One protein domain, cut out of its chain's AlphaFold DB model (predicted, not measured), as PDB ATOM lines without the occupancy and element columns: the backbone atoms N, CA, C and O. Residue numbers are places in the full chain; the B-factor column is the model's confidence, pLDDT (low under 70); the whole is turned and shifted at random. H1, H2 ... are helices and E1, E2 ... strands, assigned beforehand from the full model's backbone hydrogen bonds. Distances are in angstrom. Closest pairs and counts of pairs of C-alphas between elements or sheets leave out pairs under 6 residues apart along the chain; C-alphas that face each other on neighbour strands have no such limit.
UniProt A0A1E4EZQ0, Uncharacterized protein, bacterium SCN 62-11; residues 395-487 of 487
ATOM      1  N   VAL A 395     133.732 136.944 154.050       65.12
ATOM      2  CA  VAL A 395     132.966 137.089 152.817       65.12
ATOM      3  C   VAL A 395     133.784 136.572 151.635       65.12
ATOM      4  O   VAL A 395     134.792 137.162 151.249       65.12
ATOM      5  N   GLN A 396     133.341 135.463 151.047       70.06
ATOM      6  CA  GLN A 396     133.867 134.963 149.780       70.06
ATOM      7  C   GLN A 396     133.205 135.709 148.617       70.06
ATOM      8  O   GLN A 396     132.027 136.052 148.678       70.06
ATOM      9  N   LYS A 397     133.959 135.957 147.544       75.44
ATOM     10  CA  LYS A 397     133.413 136.482 146.291       75.44
ATOM     11  C   LYS A 397     133.051 135.322 145.377       75.44
ATOM     12  O   LYS A 397     133.946 134.637 144.882       75.44
ATOM     13  N   ASP A 398     131.762 135.145 145.141       83.75
ATOM     14  CA  ASP A 398     131.256 134.224 144.135       83.75
ATOM     15  C   ASP A 398     130.876 134.981 142.861       83.75
ATOM     16  O   ASP A 398     130.649 136.191 142.868       83.75
ATOM     17  N   LEU A 399     130.828 134.253 141.747       89.38
ATOM     18  CA  LEU A 399     130.463 134.791 140.443       89.38
ATOM     19  C   LEU A 399     129.174 134.128 139.975       89.38
ATOM     20  O   LEU A 399     129.157 132.931 139.685       89.38
ATOM     21  N   VAL A 400     128.100 134.910 139.885       91.38
ATOM     22  CA  VAL A 400     126.804 134.431 139.396       91.38
ATOM     23  C   VAL A 400     126.651 134.824 137.927       91.38
ATOM     24  O   VAL A 400     126.635 136.016 137.620       91.38
ATOM     25  N   PRO A 401     126.523 133.868 136.991       94.19
ATOM     26  CA  PRO A 401     126.332 134.200 135.588       94.19
ATOM     27  C   PRO A 401     124.909 134.709 135.327       94.19
ATOM     28  O   PRO A 401     123.922 134.092 135.754       94.19
ATOM     29  N   LEU A 402     124.804 135.800 134.565       95.31
ATOM     30  CA  LEU A 402     123.547 136.285 133.998       95.31
ATOM     31  C   LEU A 402     123.158 135.428 132.790       95.31
ATOM     32  O   LEU A 402     123.587 135.670 131.660       95.31
ATOM     33  N   VAL A 403     122.357 134.395 133.054       91.31
ATOM     34  CA  VAL A 403     121.803 133.486 132.041       91.31
ATOM     35  C   VAL A 403     120.352 133.853 131.735       91.31
ATOM     36  O   VAL A 403     119.546 133.991 132.650       91.31
ATOM     37  N   GLY A 404     120.008 133.987 130.453       88.81
ATOM     38  CA  GLY A 404     118.675 134.404 130.004       88.81
ATOM     39  C   GLY A 404     118.691 135.776 129.331       88.81
ATOM     40  O   GLY A 404     119.704 136.164 128.754       88.81
ATOM     41  N   ASP A 405     117.563 136.482 129.380       91.31
ATOM     42  CA  ASP A 405     117.405 137.793 128.748       91.31
ATOM     43  C   ASP A 405     117.853 138.926 129.681       91.31
ATOM     44  O   ASP A 405     117.110 139.361 130.562       91.31
ATOM     45  N   PHE A 406     119.084 139.392 129.481       95.38
ATOM     46  CA  PHE A 406     119.659 140.563 130.149       95.38
ATOM     47  C   PHE A 406     120.168 141.598 129.132       95.38
ATOM     48  O   PHE A 406     121.030 142.423 129.444       95.38
ATOM     49  N   GLY A 407     119.685 141.538 127.884       93.88
ATOM     50  CA  GLY A 407     120.173 142.386 126.794       93.88
ATOM     51  C   GLY A 407     121.699 142.325 126.656       93.88
ATOM     52  O   GLY A 407     122.286 141.239 126.653       93.88
ATOM     53  N   ASN A 408     122.347 143.492 126.606       93.44
ATOM     54  CA  ASN A 408     123.806 143.620 126.474       93.44
ATOM     55  C   ASN A 408     124.597 143.092 127.687       93.44
ATOM     56  O   ASN A 408     125.806 142.915 127.591       93.44
ATOM     57  N   PHE A 409     123.938 142.820 128.817       96.31
ATOM     58  CA  PHE A 409     124.573 142.245 130.008       96.31
ATOM     59  C   PHE A 409     124.536 140.709 130.025       96.31
ATOM     60  O   PHE A 409     125.079 140.088 130.939       96.31
ATOM     61  N   SER A 410     123.897 140.075 129.037       94.94
ATOM     62  CA  SER A 410     123.796 138.612 128.963       94.94
ATOM     63  C   SER A 410     125.185 137.971 128.900       94.94
ATOM     64  O   SER A 410     126.025 138.363 128.092       94.94
ATOM     65  N   GLY A 411     125.435 136.974 129.753       93.50
ATOM     66  CA  GLY A 411     126.747 136.328 129.879       93.50
ATOM     67  C   GLY A 411     127.747 137.054 130.787       93.50
ATOM     68  O   GLY A 411     128.844 136.533 131.002       93.50
ATOM     69  N   ALA A 412     127.389 138.212 131.359       96.88
ATOM     70  CA  ALA A 412     128.192 138.842 132.401       96.88
ATOM     71  C   ALA A 412     128.174 138.023 133.699       96.88
ATOM     72  O   ALA A 412     127.182 137.371 134.037       96.88
ATOM     73  N   LEU A 413     129.284 138.072 134.435       96.00
ATOM     74  CA  LEU A 413     129.394 137.492 135.770       96.00
ATOM     75  C   LEU A 413     129.147 138.575 136.814       96.00
ATOM     76  O   LEU A 413     129.798 139.611 136.788       96.00
ATOM     77  N   VAL A 414     128.231 138.349 137.741       93.38
ATOM     78  CA  VAL A 414     127.951 139.275 138.840       93.38
ATOM     79  C   VAL A 414     128.810 138.878 140.026       93.38
ATOM     80  O   VAL A 414     128.750 137.727 140.460       93.38
ATOM     81  N   GLU A 415     129.598 139.814 140.552       88.88
ATOM     82  CA  GLU A 415     130.325 139.597 141.800       88.88
ATOM     83  C   GLU A 415     129.342 139.637 142.976       88.88
ATOM     84  O   GLU A 415     128.731 140.670 143.256       88.88
ATOM     85  N   VAL A 416     129.164 138.498 143.647       82.94
ATOM     86  CA  VAL A 416     128.255 138.349 144.786       82.94
ATOM     87  C   VAL A 416     129.065 137.972 146.021       82.94
ATOM     88  O   VAL A 416     129.680 136.904 146.055       82.94
ATOM     89  N   PRO A 417     129.068 138.818 147.056       75.00
ATOM     90  CA  PRO A 417     129.628 138.453 148.345       75.00
ATOM     91  C   PRO A 417     128.787 137.337 148.995       75.00
ATOM     92  O   PRO A 417     127.562 137.389 148.972       75.00
ATOM     93  N   ARG A 418     129.408 136.312 149.583       72.50
ATOM     94  CA  ARG A 418     128.720 135.275 150.372       72.50
ATOM     95  C   ARG A 418     129.405 135.063 151.708       72.50
ATOM     96  O   ARG A 418     130.625 134.962 151.775       72.50
ATOM     97  N   ASP A 419     128.604 134.960 152.766       68.12
ATOM     98  CA  ASP A 419     129.090 134.577 154.092       68.12
ATOM     99  C   ASP A 419     129.549 133.110 154.067       68.12
ATOM    100  O   ASP A 419     128.813 132.221 153.621       68.12
ATOM    101  N   VAL A 420     130.750 132.843 154.572       58.91
ATOM    102  CA  VAL A 420     131.268 131.475 154.723       58.91
ATOM    103  C   VAL A 420     130.409 130.623 155.672       58.91
ATOM    104  O   VAL A 420     130.394 129.401 155.548       58.91
ATOM    105  N   ASP A 421     129.624 131.258 156.556       55.38
ATOM    106  CA  ASP A 421     128.718 130.610 157.520       55.38
ATOM    107  C   ASP A 421     127.232 130.583 157.063       55.38
ATOM    108  O   ASP A 421     126.320 130.434 157.884       55.38
ATOM    109  N   SER A 422     126.962 130.744 155.759       52.09
ATOM    110  CA  SER A 422     125.679 131.132 155.117       52.09
ATOM    111  C   SER A 422     124.415 130.269 155.323       52.09
ATOM    112  O   SER A 422     123.398 130.515 154.675       52.09
ATOM    113  N   ALA A 423     124.361 129.355 156.293       45.28
ATOM    114  CA  ALA A 423     123.166 128.548 156.579       45.28
ATOM    115  C   ALA A 423     121.913 129.354 157.019       45.28
ATOM    116  O   ALA A 423     120.867 128.756 157.265       45.28
ATOM    117  N   ARG A 424     121.988 130.690 157.163       44.25
ATOM    118  CA  ARG A 424     120.871 131.534 157.631       44.25
ATOM    119  C   ARG A 424     120.377 132.619 156.660       44.25
ATOM    120  O   ARG A 424     119.264 133.081 156.880       44.25
ATOM    121  N   PHE A 425     121.141 133.010 155.632       50.25
ATOM    122  CA  PHE A 425     120.837 134.198 154.802       50.25
ATOM    123  C   PHE A 425     121.330 134.097 153.341       50.25
ATOM    124  O   PHE A 425     121.649 135.106 152.726       50.25
ATOM    125  N   ALA A 426     121.483 132.893 152.783       51.22
ATOM    126  CA  ALA A 426     121.977 132.750 151.413       51.22
ATOM    127  C   ALA A 426     120.922 133.203 150.386       51.22
ATOM    128  O   ALA A 426     119.878 132.562 150.264       51.22
ATOM    129  N   ASN A 427     121.226 134.248 149.610       59.75
ATOM    130  CA  ASN A 427     120.599 134.448 148.304       59.75
ATOM    131  C   ASN A 427     120.901 133.241 147.420       59.75
ATOM    132  O   ASN A 427     122.069 132.883 147.232       59.75
ATOM    133  N   ASP A 428     119.860 132.638 146.854       72.62
ATOM    134  CA  ASP A 428     120.050 131.764 145.704       72.62
ATOM    135  C   ASP A 428     120.417 132.628 144.484       72.62
ATOM    136  O   ASP A 428     120.044 133.799 144.378       72.62
ATOM    137  N   ASP A 429     121.142 132.050 143.533       81.38
ATOM    138  CA  ASP A 429     121.503 132.679 142.267       81.38
ATOM    139  C   ASP A 429     120.277 133.236 141.529       81.38
ATOM    140  O   ASP A 429     120.392 134.196 140.767       81.38
ATOM    141  N   SER A 430     119.098 132.628 141.714       83.88
ATOM    142  CA  SER A 430     117.844 133.127 141.145       83.88
ATOM    143  C   SER A 430     117.455 134.497 141.693       83.88
ATOM    144  O   SER A 430     117.010 135.343 140.919       83.88
ATOM    145  N   ASP A 431     117.650 134.731 142.993       85.44
ATOM    146  CA  ASP A 431     117.331 136.011 143.626       85.44
ATOM    147  C   ASP A 431     118.279 137.095 143.131       85.44
ATOM    148  O   ASP A 431     117.815 138.152 142.702       85.44
ATOM    149  N   VAL A 432     119.577 136.782 143.059       88.69
ATOM    150  CA  VAL A 432     120.587 137.678 142.477       88.69
ATOM    151  C   VAL A 432     120.213 138.048 141.044       88.69
ATOM    152  O   VAL A 432     120.218 139.220 140.685       88.69
ATOM    153  N   ARG A 433     119.863 137.068 140.202       92.50
ATOM    154  CA  ARG A 433     119.468 137.329 138.807       92.50
ATOM    155  C   ARG A 433     118.220 138.208 138.715       92.50
ATOM    156  O   ARG A 433     118.166 139.064 137.837       92.50
ATOM    157  N   ALA A 434     117.244 138.019 139.601       91.00
ATOM    158  CA  ALA A 434     116.048 138.854 139.650       91.00
ATOM    159  C   ALA A 434     116.371 140.298 140.066       91.00
ATOM    160  O   ALA A 434     115.916 141.231 139.404       91.00
ATOM    161  N   ASP A 435     117.198 140.485 141.100       91.06
ATOM    162  CA  ASP A 435     117.663 141.809 141.534       91.06
ATOM    163  C   ASP A 435     118.432 142.506 140.404       91.06
ATOM    164  O   ASP A 435     118.155 143.653 140.057       91.06
ATOM    165  N   MET A 436     119.336 141.784 139.740       93.75
ATOM    166  CA  MET A 436     120.097 142.313 138.612       93.75
ATOM    167  C   MET A 436     119.217 142.678 137.422       93.75
ATOM    168  O   MET A 436     119.475 143.697 136.783       93.75
ATOM    169  N   LYS A 437     118.173 141.894 137.123       93.69
ATOM    170  CA  LYS A 437     117.229 142.223 136.048       93.69
ATOM    171  C   LYS A 437     116.538 143.551 136.337       93.69
ATOM    172  O   LYS A 437     116.527 144.420 135.474       93.69
ATOM    173  N   HIS A 438     116.052 143.728 137.563       91.56
ATOM    174  CA  HIS A 438     115.424 144.970 138.014       91.56
ATOM    175  C   HIS A 438     116.377 146.172 137.937       91.56
ATOM    176  O   HIS A 438     116.021 147.233 137.423       91.56
ATOM    177  N   LEU A 439     117.624 146.008 138.385       93.06
ATOM    178  CA  LEU A 439     118.647 147.059 138.332       93.06
ATOM    179  C   LEU A 439     119.055 147.427 136.898       93.06
ATOM    180  O   LEU A 439     119.276 148.600 136.600       93.06
ATOM    181  N   ILE A 440     119.155 146.444 136.001       94.69
ATOM    182  CA  ILE A 440     119.459 146.671 134.583       94.69
ATOM    183  C   ILE A 440     118.290 147.382 133.897       94.69
ATOM    184  O   ILE A 440     118.506 148.390 133.225       94.69
ATOM    185  N   ASP A 441     117.060 146.911 134.106       92.06
ATOM    186  CA  ASP A 441     115.857 147.490 133.498       92.06
ATOM    187  C   ASP A 441     115.601 148.927 133.971       92.06
ATOM    188  O   ASP A 441     115.125 149.763 133.204       92.06
ATOM    189  N   SER A 442     115.970 149.238 135.217       90.50
ATOM    190  CA  SER A 442     115.914 150.594 135.779       90.50
ATOM    191  C   SER A 442     117.113 151.478 135.403       90.50
ATOM    192  O   SER A 442     117.185 152.628 135.838       90.50
ATOM    193  N   GLY A 443     118.057 150.974 134.599       92.38
ATOM    194  CA  GLY A 443     119.230 151.726 134.142       92.38
ATOM    195  C   GLY A 443     120.262 152.010 135.237       92.38
ATOM    196  O   GLY A 443     121.076 152.918 135.088       92.38
ATOM    197  N   ARG A 444     120.242 151.261 136.346       93.31
ATOM    198  CA  ARG A 444     121.137 151.464 137.499       93.31
ATOM    199  C   ARG A 444     122.437 150.667 137.434       93.31
ATOM    200  O   ARG A 444     123.274 150.818 138.323       93.31
ATOM    201  N   ILE A 445     122.640 149.881 136.376       96.00
ATOM    202  CA  ILE A 445     123.929 149.266 136.050       96.00
ATOM    203  C   ILE A 445     124.544 149.984 134.848       96.00
ATOM    204  O   ILE A 445     123.987 149.960 133.750       96.00
ATOM    205  N   LEU A 446     125.711 150.595 135.043       96.31
ATOM    206  CA  LEU A 446     126.472 151.230 133.973       96.31
ATOM    207  C   LEU A 446     127.071 150.162 133.053       96.31
ATOM    208  O   LEU A 446     127.893 149.347 133.476       96.31
ATOM    209  N   TYR A 447     126.691 150.192 131.780       95.88
ATOM    210  CA  TYR A 447     127.337 149.391 130.745       95.88
ATOM    211  C   TYR A 447     128.636 150.063 130.280       95.88
ATOM    212  O   TYR A 447     128.678 151.282 130.112       95.88
ATOM    213  N   THR A 448     129.679 149.269 130.025       96.00
ATOM    214  CA  THR A 448     130.920 149.753 129.407       96.00
ATOM    215  C   THR A 448     131.348 148.861 128.253       96.00
ATOM    216  O   THR A 448     131.069 147.662 128.246       96.00
ATOM    217  N   GLU A 449     132.061 149.439 127.291       93.25
ATOM    218  CA  GLU A 449     132.690 148.691 126.202       93.25
ATOM    219  C   GLU A 449     134.069 148.134 126.608       93.25
ATOM    220  O   GLU A 449     134.733 148.690 127.498       93.25
ATOM    221  N   PRO A 450     134.566 147.073 125.942       92.44
ATOM    222  CA  PRO A 450     135.926 146.591 126.146       92.44
ATOM    223  C   PRO A 450     136.957 147.724 126.032       92.44
ATOM    224  O   PRO A 450     136.960 148.491 125.071       92.44
ATOM    225  N   HIS A 451     137.861 147.809 127.013       88.00
ATOM    226  CA  HIS A 451     138.911 148.837 127.130       88.00
ATOM    227  C   HIS A 451     138.441 150.272 127.428       88.00
ATOM    228  O   HIS A 451     139.287 151.173 127.494       88.00
ATOM    229  N   GLN A 452     137.146 150.505 127.665       91.94
ATOM    230  CA  GLN A 452     136.668 151.800 128.140       91.94
ATOM    231  C   GLN A 452     137.282 152.113 129.511       91.94
ATOM    232  O   GLN A 452     137.168 151.339 130.463       91.94
ATOM    233  N   ARG A 453     137.959 153.260 129.610       87.50
ATOM    234  CA  ARG A 453     138.462 153.783 130.884       87.50
ATOM    235  C   ARG A 453     137.384 154.654 131.512       87.50
ATOM    236  O   ARG A 453     136.806 155.483 130.818       87.50
ATOM    237  N   LEU A 454     137.149 154.445 132.801       89.00
ATOM    238  CA  LEU A 454     136.237 155.245 133.608       89.00
ATOM    239  C   LEU A 454     137.030 155.998 134.666       89.00
ATOM    240  O   LEU A 454     137.959 155.436 135.252       89.00
ATOM    241  N   ASN A 455     136.602 157.221 134.932       88.44
ATOM    242  CA  ASN A 455     136.968 157.993 136.107       88.44
ATOM    243  C   ASN A 455     135.749 158.071 137.044       88.44
ATOM    244  O   ASN A 455     134.635 157.734 136.643       88.44
ATOM    245  N   ASP A 456     135.930 158.560 138.269       85.69
ATOM    246  CA  ASP A 456     134.868 158.535 139.291       85.69
ATOM    247  C   ASP A 456     133.607 159.303 138.880       85.69
ATOM    248  O   ASP A 456     132.495 158.823 139.082       85.69
ATOM    249  N   LYS A 457     133.762 160.426 138.170       86.12
ATOM    250  CA  LYS A 457     132.634 161.183 137.603       86.12
ATOM    251  C   LYS A 457     131.768 160.376 136.626       86.12
ATOM    252  O   LYS A 457     130.602 160.697 136.449       86.12
ATOM    253  N   ASP A 458     132.334 159.358 135.972       91.19
ATOM    254  CA  ASP A 458     131.609 158.525 135.007       91.19
ATOM    255  C   ASP A 458     130.746 157.471 135.723       91.19
ATOM    256  O   ASP A 458     129.882 156.847 135.108       91.19
ATOM    257  N   LEU A 459     130.969 157.270 137.029       92.81
ATOM    258  CA  LEU A 459     130.179 156.396 137.896       92.81
ATOM    259  C   LEU A 459     128.930 157.091 138.454       92.81
ATOM    260  O   LEU A 459     128.179 156.473 139.211       92.81
ATOM    261  N   ILE A 460     128.701 158.342 138.064       91.12
ATOM    262  CA  ILE A 460     127.558 159.160 138.445       91.12
ATOM    263  C   ILE A 460     126.742 159.448 137.181       91.12
ATOM    264  O   ILE A 460     127.285 159.785 136.128       91.12
ATOM    265  N   ASP A 461     125.428 159.249 137.256       89.75
ATOM    266  CA  ASP A 461     124.527 159.512 136.146       89.75
ATOM    267  C   ASP A 461     124.355 161.022 135.898       89.75
ATOM    268  O   ASP A 461     124.774 161.885 136.669       89.75
ATOM    269  N   LYS A 462     123.696 161.366 134.792       85.62
ATOM    270  CA  LYS A 462     123.452 162.765 134.400       85.62
ATOM    271  C   LYS A 462     122.596 163.568 135.391       85.62
ATOM    272  O   LYS A 462     122.503 164.782 135.244       85.62
ATOM    273  N   ASN A 463     121.915 162.896 136.313       80.94
ATOM    274  CA  ASN A 463     121.083 163.509 137.340       80.94
ATOM    275  C   ASN A 463     121.829 163.605 138.682       80.94
ATOM    276  O   ASN A 463     121.224 164.017 139.664       80.94
ATOM    277  N   GLY A 464     123.109 163.219 138.731       83.44
ATOM    278  CA  GLY A 464     123.916 163.226 139.945       83.44
ATOM    279  C   GLY A 464     123.834 161.939 140.766       83.44
ATOM    280  O   GLY A 464     124.510 161.862 141.781       83.44
ATOM    281  N   ASN A 465     123.082 160.912 140.350       86.81
ATOM    282  CA  ASN A 465     122.958 159.678 141.132       86.81
ATOM    283  C   ASN A 465     124.081 158.691 140.785       86.81
ATOM    284  O   ASN A 465     124.237 158.344 139.610       86.81
ATOM    285  N   PRO A 466     124.813 158.139 141.764       91.00
ATOM    286  CA  PRO A 466     125.755 157.057 141.506       91.00
ATOM    287  C   PRO A 466     125.062 155.840 140.877       91.00
ATOM    288  O   PRO A 466     123.991 155.416 141.319       91.00
ATOM    289  N   TYR A 467     125.661 155.214 139.863       93.94
ATOM    290  CA  TYR A 467     125.198 153.891 139.423       93.94
ATOM    291  C   TYR A 467     125.371 152.881 140.563       93.94
ATOM    292  O   TYR A 467     126.344 152.953 141.311       93.94
ATOM    293  N   ILE A 468     124.462 151.911 140.682       93.19
ATOM    294  CA  ILE A 468     124.553 150.853 141.702       93.19
ATOM    295  C   ILE A 468     125.671 149.872 141.328       93.19
ATOM    296  O   ILE A 468     126.446 149.428 142.177       93.19
ATOM    297  N   GLY A 469     125.812 149.553 140.046       94.69
ATOM    298  CA  GLY A 469     126.884 148.691 139.567       94.69
ATOM    299  C   GLY A 469     127.460 149.158 138.248       94.69
ATOM    300  O   GLY A 469     126.875 149.981 137.549       94.69
ATOM    301  N   VAL A 470     128.610 148.600 137.903       95.44
ATOM    302  CA  VAL A 470     129.303 148.859 136.648       95.44
ATOM    303  C   VAL A 470     129.765 147.543 136.040       95.44
ATOM    304  O   VAL A 470     130.352 146.704 136.721       95.44
ATOM    305  N   LEU A 471     129.501 147.353 134.750       96.12
ATOM    306  CA  LEU A 471     130.094 146.271 133.977       96.12
ATOM    307  C   LEU A 471     131.535 146.657 133.637       96.12
ATOM    308  O   LEU A 471     131.770 147.706 133.045       96.12
ATOM    309  N   ARG A 472     132.499 145.810 133.991       94.38
ATOM    310  CA  ARG A 472     133.918 145.922 133.635       94.38
ATOM    311  C   ARG A 472     134.376 144.682 132.877       94.38
ATOM    312  O   ARG A 472     133.861 143.591 133.084       94.38
ATOM    313  N   TRP A 473     135.385 144.837 132.030       93.44
ATOM    314  CA  TRP A 473     135.943 143.742 131.235       93.44
ATOM    315  C   TRP A 473     137.255 143.245 131.849       93.44
ATOM    316  O   TRP A 473     138.253 143.966 131.836       93.44
ATOM    317  N   LYS A 474     137.261 142.014 132.377       91.56
ATOM    318  CA  LYS A 474     138.443 141.337 132.940       91.56
ATOM    319  C   LYS A 474     138.848 140.191 132.021       91.56
ATOM    320  O   LYS A 474     138.083 139.251 131.859       91.56
ATOM    321  N   ASP A 475     140.011 140.293 131.381       90.44
ATOM    322  CA  ASP A 475     140.519 139.280 130.440       90.44
ATOM    323  C   ASP A 475     139.499 138.872 129.352       90.44
ATOM    324  O   ASP A 475     139.400 137.714 128.956       90.44
ATOM    325  N   GLY A 476     138.708 139.841 128.873       90.06
ATOM    326  CA  GLY A 476     137.657 139.627 127.870       90.06
ATOM    327  C   GLY A 476     136.321 139.115 128.421       90.06
ATOM    328  O   GLY A 476     135.350 139.068 127.671       90.06
ATOM    329  N   GLN A 477     136.233 138.795 129.715       94.56
ATOM    330  CA  GLN A 477     134.989 138.435 130.391       94.56
ATOM    331  C   GLN A 477     134.312 139.692 130.974       94.56
ATOM    332  O   GLN A 477     134.934 140.391 131.784       94.56
ATOM    333  N   PRO A 478     133.045 139.988 130.624       96.25
ATOM    334  CA  PRO A 478     132.276 141.018 131.312       96.25
ATOM    335  C   PRO A 478     131.941 140.574 132.743       96.25
ATOM    336  O   PRO A 478     131.433 139.470 132.967       96.25
ATOM    337  N   VAL A 479     132.228 141.443 133.708       95.62
ATOM    338  CA  VAL A 479     131.987 141.259 135.142       95.62
ATOM    339  C   VAL A 479     131.285 142.497 135.687       95.62
ATOM    340  O   VAL A 479     131.766 143.608 135.493       95.62
ATOM    341  N   ILE A 480     130.155 142.323 136.362       95.75
ATOM    342  CA  ILE A 480     129.427 143.406 137.020       95.75
ATOM    343  C   ILE A 480     129.895 143.504 138.471       95.75
ATOM    344  O   ILE A 480     129.818 142.537 139.231       95.75
ATOM    345  N   GLU A 481     130.369 144.689 138.842       91.94
ATOM    346  CA  GLU A 481     130.890 145.021 140.168       91.94
ATOM    347  C   GLU A 481     130.037 146.116 140.813       91.94
ATOM    348  O   GLU A 481     129.504 146.982 140.112       91.94
ATOM    349  N   ARG A 482     129.925 146.115 142.148       91.56
ATOM    350  CA  ARG A 482     129.272 147.213 142.874       91.56
ATOM    351  C   ARG A 482     130.096 148.488 142.777       91.56
ATOM    352  O   ARG A 482     131.320 148.466 142.905       91.56
ATOM    353  N   ASN A 483     129.402 149.605 142.596       90.69
ATOM    354  CA  ASN A 483     129.989 150.919 142.796       90.69
ATOM    355  C   ASN A 483     130.254 151.154 144.293       90.69
ATOM    356  O   ASN A 483     129.521 150.658 145.147       90.69
ATOM    357  N   VAL A 484     131.311 151.902 144.600       86.31
ATOM    358  CA  VAL A 484     131.766 152.197 145.969       86.31
ATOM    359  C   VAL A 484     131.473 153.642 146.398       86.31
ATOM    360  O   VAL A 484     132.002 154.098 147.412       86.31
ATOM    361  N   ILE A 485     130.671 154.348 145.598       87.81
ATOM    362  CA  ILE A 485     130.111 155.673 145.873       87.81
ATOM    363  C   ILE A 485     128.664 155.480 146.352       87.81
ATOM    364  O   ILE A 485     127.911 154.743 145.707       87.81
ATOM    365  N   VAL A 486     128.297 156.130 147.457       85.88
ATOM    366  CA  VAL A 486     126.926 156.202 147.994       85.88
ATOM    367  C   VAL A 486     126.592 157.662 148.234       85.88
ATOM    368  O   VAL A 486     127.397 158.349 148.854       85.88
ATOM    369  N   ALA A 487     125.461 158.091 147.696       77.94
ATOM    370  CA  ALA A 487     124.901 159.431 147.767       77.94
ATOM    371  C   ALA A 487     123.456 159.307 148.235       77.94
ATOM    372  O   ALA A 487     122.915 158.221 147.895       77.94
TER     373      ALA A 487
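AT A GLANCE: This is residues 395 to 487 of the 487 residues of an uncharacterized protein of bacterium SCN 62-11 (UniProt A0A1E4EZQ0). Two strand hairpins, E1 with E2 and E3 with E4, lie side by side and make one strongly twisted sheet of four strands, with the helix H1 running across one of its faces. Beyond the edge strand E3, the short helix H2 and the loops before and after it make one end of the domain, and the loop between E2 and H1 reaches out at the other end. The printed part has 93 residues, with two named helices and four named strands in the order E1, E2, H1, H2, E3, E4; the sheet runs E1, E2, E4, E3 and is mixed. The class is mixed, helices and strands, though under half of the residues, 43 of 93, are in named elements. The whole is compact, with a radius of gyration of the C-alphas of 13.6 A, and rounded, with spans of 40 by 29 by 24 A.

IN THESE COORDINATES: The strand E1 is residues 395 to 401, 18.7 A from first to last C-alpha, and begins at C-alpha 395 at (132.966, 137.089, 152.817). E2 is residues 413 to 419, 18.6 A long. The helix H1, residues 429 to 441, is 18.1 A long and begins at C-alpha 429 at (121.503, 132.679, 142.267). H2 has four residues, 456 to 459, and is 5.3 A long. E3 is residues 469 to 474, 15.2 A long. E4 is residues 477 to 482, 16.3 A long, and ends at C-alpha 482 at (129.272, 147.213, 142.874).

HOW THE PARTS SIT: In the sheet, E1 and E3 are the edge strands and E2 and E4 the inner ones. E1 and E2 form a hairpin and are antiparallel, at 148 degrees between their directions; N 398 and O 416 are 2.9 A apart, and N 414 and O 400 are 2.8 A apart, both within hydrogen-bond range. E2 and E4 are parallel, at 48 degrees, with N 480 and O 413 within hydrogen-bond range at 2.8 A. E4 and E3 are an antiparallel hairpin at 148 degrees, with N 472 and O 479 at 2.8 A and N 477 and O 474 at 2.9 A, within hydrogen-bond range. Outside the named strands, residues 445 to 446 pair with residues 469 to 470 of E3, parallel. The domain has two layers, a helix layer on one face of a sheet: H1 is on the sheet E1, E2, E4, E3 at a height over the sheet of 9.5 A. H1 lies over E1, E2 and E4, but only just, with 3 of its 13 C-alphas falling on each. It runs across the strands, at 68 degrees to E1 on the local plane. The closest C-alphas of E1 and H1 are those of Val 400 and Asp 429, 6.3 A apart. H2 is not on the sheet; the closest C-alphas of H2 and E3 are those of Leu 459 and Val 470, 7.7 A apart. H1 and H2 are apart. In H1 every O i to N i+4 pair is within hydrogen-bond range; H2 is too short for such a pair, and its one O i to N i+3 pair is within range.

THE WHOLE: The two C-alphas farthest apart are those of Ala 423 and Lys 462, at 40.8 A. The printed part has no cut and ends at residue 487, the chain's last residue. The links from E1 to E2, with 11 residues, and from H1 to H2, with 14, are long; the link from E3 to E4 is tight. The mean pLDDT of the printed part is 86.3, and the model's confidence is under 70 at residue 395 and at residues 419 to 427.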